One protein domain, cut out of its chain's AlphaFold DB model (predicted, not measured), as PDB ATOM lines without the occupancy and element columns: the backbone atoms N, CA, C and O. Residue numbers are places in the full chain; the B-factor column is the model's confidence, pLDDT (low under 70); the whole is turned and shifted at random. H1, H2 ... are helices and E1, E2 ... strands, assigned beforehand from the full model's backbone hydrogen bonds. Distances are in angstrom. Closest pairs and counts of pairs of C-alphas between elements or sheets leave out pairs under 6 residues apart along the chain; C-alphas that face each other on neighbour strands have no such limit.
ATOM      1  N   LEU A 224     -29.056  34.743 -40.921       86.69
ATOM      2  CA  LEU A 224     -27.669  35.154 -41.091       86.69
ATOM      3  C   LEU A 224     -27.470  36.486 -40.360       86.69
ATOM      4  O   LEU A 224     -28.142  37.459 -40.687       86.69
ATOM      5  N   ASP A 225     -26.573  36.545 -39.380       89.62
ATOM      6  CA  ASP A 225     -26.216  37.801 -38.727       89.62
ATOM      7  C   ASP A 225     -25.197  38.561 -39.578       89.62
ATOM      8  O   ASP A 225     -24.168  38.027 -40.005       89.62
ATOM      9  N   ALA A 226     -25.470  39.842 -39.813       88.56
ATOM     10  CA  ALA A 226     -24.581  40.699 -40.576       88.56
ATOM     11  C   ALA A 226     -23.277  40.977 -39.816       88.56
ATOM     12  O   ALA A 226     -22.253  41.213 -40.452       88.56
ATOM     13  N   VAL A 227     -23.272  40.945 -38.479       88.75
ATOM     14  CA  VAL A 227     -22.069  41.256 -37.700       88.75
ATOM     15  C   VAL A 227     -21.122  40.064 -37.673       88.75
ATOM     16  O   VAL A 227     -20.022  40.153 -38.226       88.75
ATOM     17  N   THR A 228     -21.541  38.937 -37.105       91.88
ATOM     18  CA  THR A 228     -20.677  37.752 -36.996       91.88
ATOM     19  C   THR A 228     -20.493  37.041 -38.335       91.88
ATOM     20  O   THR A 228     -19.464  36.405 -38.557       91.88
ATOM     21  N   GLY A 229     -21.451  37.172 -39.258       91.38
ATOM     22  CA  GLY A 229     -21.493  36.384 -40.487       91.38
ATOM     23  C   GLY A 229     -21.888  34.925 -40.253       91.38
ATOM     24  O   GLY A 229     -21.724  34.107 -41.158       91.38
ATOM     25  N   HIS A 230     -22.372  34.580 -39.059       92.69
ATOM     26  CA  HIS A 230     -22.879  33.252 -38.735       92.69
ATOM     27  C   HIS A 230     -24.400  33.210 -38.822       92.69
ATOM     28  O   HIS A 230     -25.081  34.223 -38.663       92.69
ATOM     29  N   TYR A 231     -24.936  32.025 -39.072       83.69
ATOM     30  CA  TYR A 231     -26.359  31.781 -38.933       83.69
ATOM     31  C   TYR A 231     -26.733  31.654 -37.459       83.69
ATOM     32  O   TYR A 231     -26.102  30.908 -36.712       83.69
ATOM     33  N   PHE A 232     -27.805  32.323 -37.071       83.38
ATOM     34  CA  PHE A 232     -28.464  32.180 -35.787       83.38
ATOM     35  C   PHE A 232     -29.759  31.408 -35.973       83.38
ATOM     36  O   PHE A 232     -30.420  31.513 -37.005       83.38
ATOM     37  N   ILE A 233     -30.124  30.632 -34.969       79.94
ATOM     38  CA  ILE A 233     -31.442  30.024 -34.863       79.94
ATOM     39  C   ILE A 233     -32.135  30.609 -33.641       79.94
ATOM     40  O   ILE A 233     -31.494  30.850 -32.617       79.94
ATOM     41  N   PHE A 234     -33.431  30.871 -33.759       63.06
ATOM     42  CA  PHE A 234     -34.236  31.247 -32.611       63.06
ATOM     43  C   PHE A 234     -34.616  29.968 -31.865       63.06
ATOM     44  O   PHE A 234     -35.429  29.189 -32.347       63.06
ATOM     45  N   ASP A 235     -33.974  29.721 -30.731       61.66
ATOM     46  CA  ASP A 235     -34.072  28.475 -29.979       61.66
ATOM     47  C   ASP A 235     -34.472  28.806 -28.540       61.66
ATOM     48  O   ASP A 235     -33.717  29.457 -27.818       61.66
ATOM     49  N   HIS A 236     -35.673  28.384 -28.131       59.84
ATOM     50  CA  HIS A 236     -36.216  28.612 -26.788       59.84
ATOM     51  C   HIS A 236     -36.243  30.100 -26.389       59.84
ATOM     52  O   HIS A 236     -35.800  30.472 -25.303       59.84
ATOM     53  N   GLY A 237     -36.737  30.990 -27.251       59.88
ATOM     54  CA  GLY A 237     -36.829  32.422 -26.925       59.88
ATOM     55  C   GLY A 237     -35.521  33.209 -27.063       59.88
ATOM     56  O   GLY A 237     -35.531  34.424 -26.871       59.88
ATOM     57  N   GLU A 238     -34.407  32.557 -27.407       68.62
ATOM     58  CA  GLU A 238     -33.097  33.190 -27.555       68.62
ATOM     59  C   GLU A 238     -32.528  32.982 -28.964       68.62
ATOM     60  O   GLU A 238     -32.619  31.907 -29.552       68.62
ATOM     61  N   MET A 239     -31.875  34.009 -29.511       74.94
ATOM     62  CA  MET A 239     -31.052  33.859 -30.715       74.94
ATOM     63  C   MET A 239     -29.759  33.128 -30.347       74.94
ATOM     64  O   MET A 239     -28.887  33.699 -29.690       74.94
ATOM     65  N   ARG A 240     -29.604  31.881 -30.795       78.69
ATOM     66  CA  ARG A 240     -28.377  31.098 -30.618       78.69
ATOM     67  C   ARG A 240     -27.556  31.078 -31.895       78.69
ATOM     68  O   ARG A 240     -28.058  30.711 -32.955       78.69
ATOM     69  N   ASP A 241     -26.281  31.439 -31.778       87.62
ATOM     70  CA  ASP A 241     -25.317  31.278 -32.866       87.62
ATOM     71  C   ASP A 241     -25.147  29.781 -33.159       87.62
ATOM     72  O   ASP A 241     -24.812  28.993 -32.273       87.62
ATOM     73  N   THR A 242     -25.381  29.372 -34.401       84.56
ATOM     74  CA  THR A 242     -25.197  27.976 -34.817       84.56
ATOM     75  C   THR A 242     -23.730  27.609 -35.039       84.56
ATOM     76  O   THR A 242     -23.410  26.434 -35.226       84.56
ATOM     77  N   GLY A 243     -22.834  28.600 -35.083       87.12
ATOM     78  CA  GLY A 243     -21.432  28.453 -35.467       87.12
ATOM     79  C   GLY A 243     -21.229  28.161 -36.958       87.12
ATOM     80  O   GLY A 243     -20.096  27.980 -37.406       87.12
ATOM     81  N   VAL A 244     -22.308  28.097 -37.746       85.19
ATOM     82  CA  VAL A 244     -22.243  27.896 -39.193       85.19
ATOM     83  C   VAL A 244     -22.078  29.255 -39.859       85.19
ATOM     84  O   VAL A 244     -22.993  30.074 -39.850       85.19
ATOM     85  N   ALA A 245     -20.919  29.493 -40.467       90.00
ATOM     86  CA  ALA A 245     -20.684  30.702 -41.246       90.00
ATOM     87  C   ALA A 245     -21.538  30.718 -42.526       90.00
ATOM     88  O   ALA A 245     -21.583  29.733 -43.273       90.00
ATOM     89  N   GLY A 246     -22.181  31.852 -42.804       89.25
ATOM     90  CA  GLY A 246     -22.808  32.122 -44.092       89.25
ATOM     91  C   GLY A 246     -21.778  32.269 -45.204       89.25
ATOM     92  O   GLY A 246     -20.585  32.480 -44.966       89.25
ATOM     93  N   ARG A 247     -22.228  32.169 -46.459       91.75
ATOM     94  CA  ARG A 247     -21.334  32.425 -47.593       91.75
ATOM     95  C   ARG A 247     -20.889  33.882 -47.552       91.75
ATOM     96  O   ARG A 247     -21.689  34.775 -47.295       91.75
ATOM     97  N   GLU A 248     -19.621  34.130 -47.861       92.44
ATOM     98  CA  GLU A 248     -19.037  35.474 -47.784       92.44
ATOM     99  C   GLU A 248     -19.791  36.499 -48.653       92.44
ATOM    100  O   GLU A 248     -19.893  37.669 -48.288       92.44
ATOM    101  N   GLU A 249     -20.350  36.062 -49.784       90.62
ATOM    102  CA  GLU A 249     -21.188  36.888 -50.661       90.62
ATOM    103  C   GLU A 249     -22.512  37.284 -49.994       90.62
ATOM    104  O   GLU A 249     -22.896  38.455 -50.050       90.62
ATOM    105  N   ASP A 250     -23.165  36.347 -49.303       88.19
ATOM    106  CA  ASP A 250     -24.420  36.581 -48.585       88.19
ATOM    107  C   ASP A 250     -24.176  37.514 -47.391       88.19
ATOM    108  O   ASP A 250     -24.885  38.504 -47.217       88.19
ATOM    109  N   VAL A 251     -23.097  37.280 -46.632       91.44
ATOM    110  CA  VAL A 251     -22.686  38.127 -45.498       91.44
ATOM    111  C   VAL A 251     -22.345  39.544 -45.961       91.44
ATOM    112  O   VAL A 251     -22.770  40.512 -45.335       91.44
ATOM    113  N   LYS A 252     -21.604  39.707 -47.067       90.19
ATOM    114  CA  LYS A 252     -21.299  41.034 -47.637       90.19
ATOM    115  C   LYS A 252     -22.557  41.752 -48.105       90.19
ATOM    116  O   LYS A 252     -22.692  42.948 -47.850       90.19
ATOM    117  N   SER A 253     -23.459  41.035 -48.772       86.44
ATOM    118  CA  SER A 253     -24.722  41.589 -49.265       86.44
ATOM    119  C   SER A 253     -25.609  42.035 -48.106       86.44
ATOM    120  O   SER A 253     -26.157  43.135 -48.141       86.44
ATOM    121  N   LEU A 254     -25.675  41.232 -47.042       87.62
ATOM    122  CA  LEU A 254     -26.430  41.544 -45.838       87.62
ATOM    123  C   LEU A 254     -25.822  42.715 -45.061       87.62
ATOM    124  O   LEU A 254     -26.544  43.643 -44.729       87.62
ATOM    125  N   ARG A 255     -24.502  42.726 -44.830       89.94
ATOM    126  CA  ARG A 255     -23.767  43.852 -44.214       89.94
ATOM    127  C   ARG A 255     -23.990  45.156 -44.956       89.94
ATOM    128  O   ARG A 255     -24.176  46.205 -44.348       89.94
ATOM    129  N   PHE A 256     -23.975  45.083 -46.283       86.44
ATOM    130  CA  PHE A 256     -24.289  46.225 -47.115       86.44
ATOM    131  C   PHE A 256     -25.745  46.659 -46.918       86.44
ATOM    132  O   PHE A 256     -25.973  47.828 -46.647       86.44
ATOM    133  N   ALA A 257     -26.716  45.743 -46.969       84.94
ATOM    134  CA  ALA A 257     -28.131  46.067 -46.774       84.94
ATOM    135  C   ALA A 257     -28.443  46.649 -45.381       84.94
ATOM    136  O   ALA A 257     -29.258  47.561 -45.268       84.94
ATOM    137  N   THR A 258     -27.782  46.154 -44.333       88.06
ATOM    138  CA  THR A 258     -27.982  46.586 -42.940       88.06
ATOM    139  C   THR A 258     -27.089  47.757 -42.532       88.06
ATOM    140  O   THR A 258     -27.295  48.343 -41.472       88.06
ATOM    141  N   GLY A 259     -26.113  48.129 -43.366       90.00
ATOM    142  CA  GLY A 259     -25.199  49.236 -43.105       90.00
ATOM    143  C   GLY A 259     -24.163  48.939 -42.022       90.00
ATOM    144  O   GLY A 259     -23.810  49.848 -41.278       90.00
ATOM    145  N   TYR A 260     -23.651  47.710 -41.931       91.31
ATOM    146  CA  TYR A 260     -22.598  47.323 -40.984       91.31
ATOM    147  C   TYR A 260     -21.278  46.967 -41.686       91.31
ATOM    148  O   TYR A 260     -21.239  46.441 -42.796       91.31
ATOM    149  N   THR A 261     -20.166  47.269 -41.021       89.75
ATOM    150  CA  THR A 261     -18.802  46.862 -41.398       89.75
ATOM    151  C   THR A 261     -18.509  45.432 -40.926       89.75
ATOM    152  O   THR A 261     -19.227  44.916 -40.066       89.75
ATOM    153  N   PRO A 262     -17.450  44.772 -41.438       86.38
ATOM    154  CA  PRO A 262     -17.025  43.460 -40.949       86.38
ATOM    155  C   PRO A 262     -16.740  43.389 -39.449       86.38
ATOM    156  O   PRO A 262     -16.882  42.328 -38.853       86.38
ATOM    157  N   GLU A 263     -16.371  44.513 -38.838       90.06
ATOM    158  CA  GLU A 263     -16.115  44.644 -37.404       90.06
ATOM    159  C   GLU A 263     -17.390  44.929 -36.589       90.06
ATOM    160  O   GLU A 263     -17.299  45.257 -35.406       90.06
ATOM    161  N   GLY A 264     -18.573  44.879 -37.213       86.19
ATOM    162  CA  GLY A 264     -19.858  45.139 -36.558       86.19
ATOM    163  C   GLY A 264     -20.144  46.609 -36.263       86.19
ATOM    164  O   GLY A 264     -21.094  46.924 -35.554       86.19
ATOM    165  N   LYS A 265     -19.340  47.538 -36.791       90.25
ATOM    166  CA  LYS A 265     -19.583  48.981 -36.639       90.25
ATOM    167  C   LYS A 265     -20.499  49.489 -37.751       90.25
ATOM    168  O   LYS A 265     -20.362  48.998 -38.872       90.25
ATOM    169  N   PRO A 266     -21.352  50.495 -37.502       87.94
ATOM    170  CA  PRO A 266     -22.118  51.146 -38.558       87.94
ATOM    171  C   PRO A 266     -21.193  51.637 -39.677       87.94
ATOM    172  O   PRO A 266     -20.164  52.268 -39.418       87.94
ATOM    173  N   MET A 267     -21.542  51.333 -40.923       88.94
ATOM    174  CA  MET A 267     -20.796  51.741 -42.102       88.94
ATOM    175  C   MET A 267     -20.902  53.265 -42.249       88.94
ATOM    176  O   MET A 267     -22.011  53.808 -42.235       88.94
ATOM    177  N   PRO A 268     -19.781  53.991 -42.398       90.31
ATOM    178  CA  PRO A 268     -19.825  55.423 -42.645       90.31
ATOM    179  C   PRO A 268     -20.686  55.719 -43.877       90.31
ATOM    180  O   PRO A 268     -20.535  55.070 -44.911       90.31
ATOM    181  N   ILE A 269     -21.536  56.749 -43.808       82.56
ATOM    182  CA  ILE A 269     -22.416  57.161 -44.922       82.56
ATOM    183  C   ILE A 269     -21.618  57.336 -46.228       82.56
ATOM    184  O   ILE A 269     -22.071  56.963 -47.308       82.56
ATOM    185  N   SER A 270     -20.393  57.856 -46.138       86.06
ATOM    186  CA  SER A 270     -19.505  58.043 -47.287       86.06
ATOM    187  C   SER A 270     -19.033  56.733 -47.926       86.06
ATOM    188  O   SER A 270     -18.760  56.707 -49.126       86.06
ATOM    189  N   GLU A 271     -18.925  55.655 -47.154       85.12
ATOM    190  CA  GLU A 271     -18.547  54.325 -47.621       85.12
ATOM    191  C   GLU A 271     -19.758  53.588 -48.196       85.12
ATOM    192  O   GLU A 271     -19.668  53.087 -49.314       85.12
ATOM    193  N   PHE A 272     -20.912  53.665 -47.525       82.88
ATOM    194  CA  PHE A 272     -22.192  53.140 -48.015       82.88
ATOM    195  C   PHE A 272     -22.588  53.736 -49.380       82.88
ATOM    196  O   PHE A 272     -22.971  53.022 -50.308       82.88
ATOM    197  N   ILE A 273     -22.418  55.052 -49.560       82.62
ATOM    198  CA  ILE A 273     -22.692  55.723 -50.841       82.62
ATOM    199  C   ILE A 273     -21.698  55.291 -51.934       82.62
ATOM    200  O   ILE A 273     -22.073  55.191 -53.103       82.62
ATOM    201  N   LYS A 274     -20.430  55.024 -51.590       81.44
ATOM    202  CA  LYS A 274     -19.413  54.581 -52.565       81.44
ATOM    203  C   LYS A 274     -19.655  53.157 -53.054       81.44
ATOM    204  O   LYS A 274     -19.361  52.864 -54.219       81.44
ATOM    205  N   THR A 275     -20.134  52.285 -52.173       75.62
ATOM    206  CA  THR A 275     -20.375  50.868 -52.456       75.62
ATOM    207  C   THR A 275     -21.732  50.627 -53.111       75.62
ATOM    208  O   THR A 275     -21.846  49.678 -53.880       75.62
ATOM    209  N   SER A 276     -22.710  51.522 -52.927       76.06
ATOM    210  CA  SER A 276     -24.032  51.430 -53.556       76.06
ATOM    211  C   SER A 276     -24.028  51.843 -55.041       76.06
ATOM    212  O   SER A 276     -23.873  53.031 -55.355       76.06
TER     213      SER A 276
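This is residues 224 to 276 of the 750 residues of an uncharacterized protein of Candidatus Kerfeldbacteria bacterium CG15_BIG_FIL_POST_REV_8_21_14_020_45_12 (UniProt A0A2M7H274). A two-stranded hairpin, E1 and E2, makes one end of an elongated, loosely joined chain, helix H1 follows it in the middle, and the short helix H2 makes the other end. The contacts between these parts are few, and a stretch with no named element, residues 259 to 268, runs between the two helices. The printed part has 53 residues, with two named strands and two named helices in the order E1, E2, H1, H2; the sheet has the order E1 - E2 and is antiparallel, and the class is mixed, helices and strands. The whole is only just loose, close to compact, with a radius of gyration of the C-alphas of 12.2 A and spans of 39 by 20 by 15 A.

The printed part begins at Leu 224, and residues 224 to 229 come before the first named element. E1 is residues 230 to 235, 15.0 A from first to last C-alpha, and begins with C-alpha 230 at (-22.879, 33.252, -38.735). E2 is residues 238 to 245 and is 18.6 A long. H1 is residues 248 to 258, 15.1 A long, with C-alpha 248 at (-19.037, 35.474, -47.784). H2 is residues 269 to 275, 10.0 A long, and ends with C-alpha 275 at (-20.375, 50.868, -52.456).

E1 and E2 form a hairpin, antiparallel neighbours with 149 degrees between their directions. The C-alphas of His 230 and Ala 245 face each other at 4.2 A. Within hydrogen-bond range are N 233 and O 240, 2.9 A apart, and N 240 and O 233, 2.8 A apart. A tight link of 2 residues joins E2 to H1. E1 and H1 are only just apart, their closest C-alphas 8.3 A from each other. H1 and H2 are close but not clearly touching, with the C-alphas of Phe 256 and Phe 272 the closest at 7.3 A. Their lines stand at a steep tilt of 39 degrees, and they run opposite ways. H2 is apart from E1 and from E2. In H1 and H2 every O i to N i+4 pair is within hydrogen-bond range.

The two C-alphas farthest apart are those of His 236 and Lys 274, at 40.3 A. The first and last printed C-alphas, of Leu 224 and Ser 276, are 20.8 A apart. The printed part has no cut. The links E1 to E2 and E2 to H1 are tight, the link H1 to H2, of 10 residues, is short, and no link is long. The mean pLDDT of the printed part is 84.5, and the model's confidence is low, under 70, at residues 234 to 238, of which 234 and 235 belong to E1 and 238 belongs to E2.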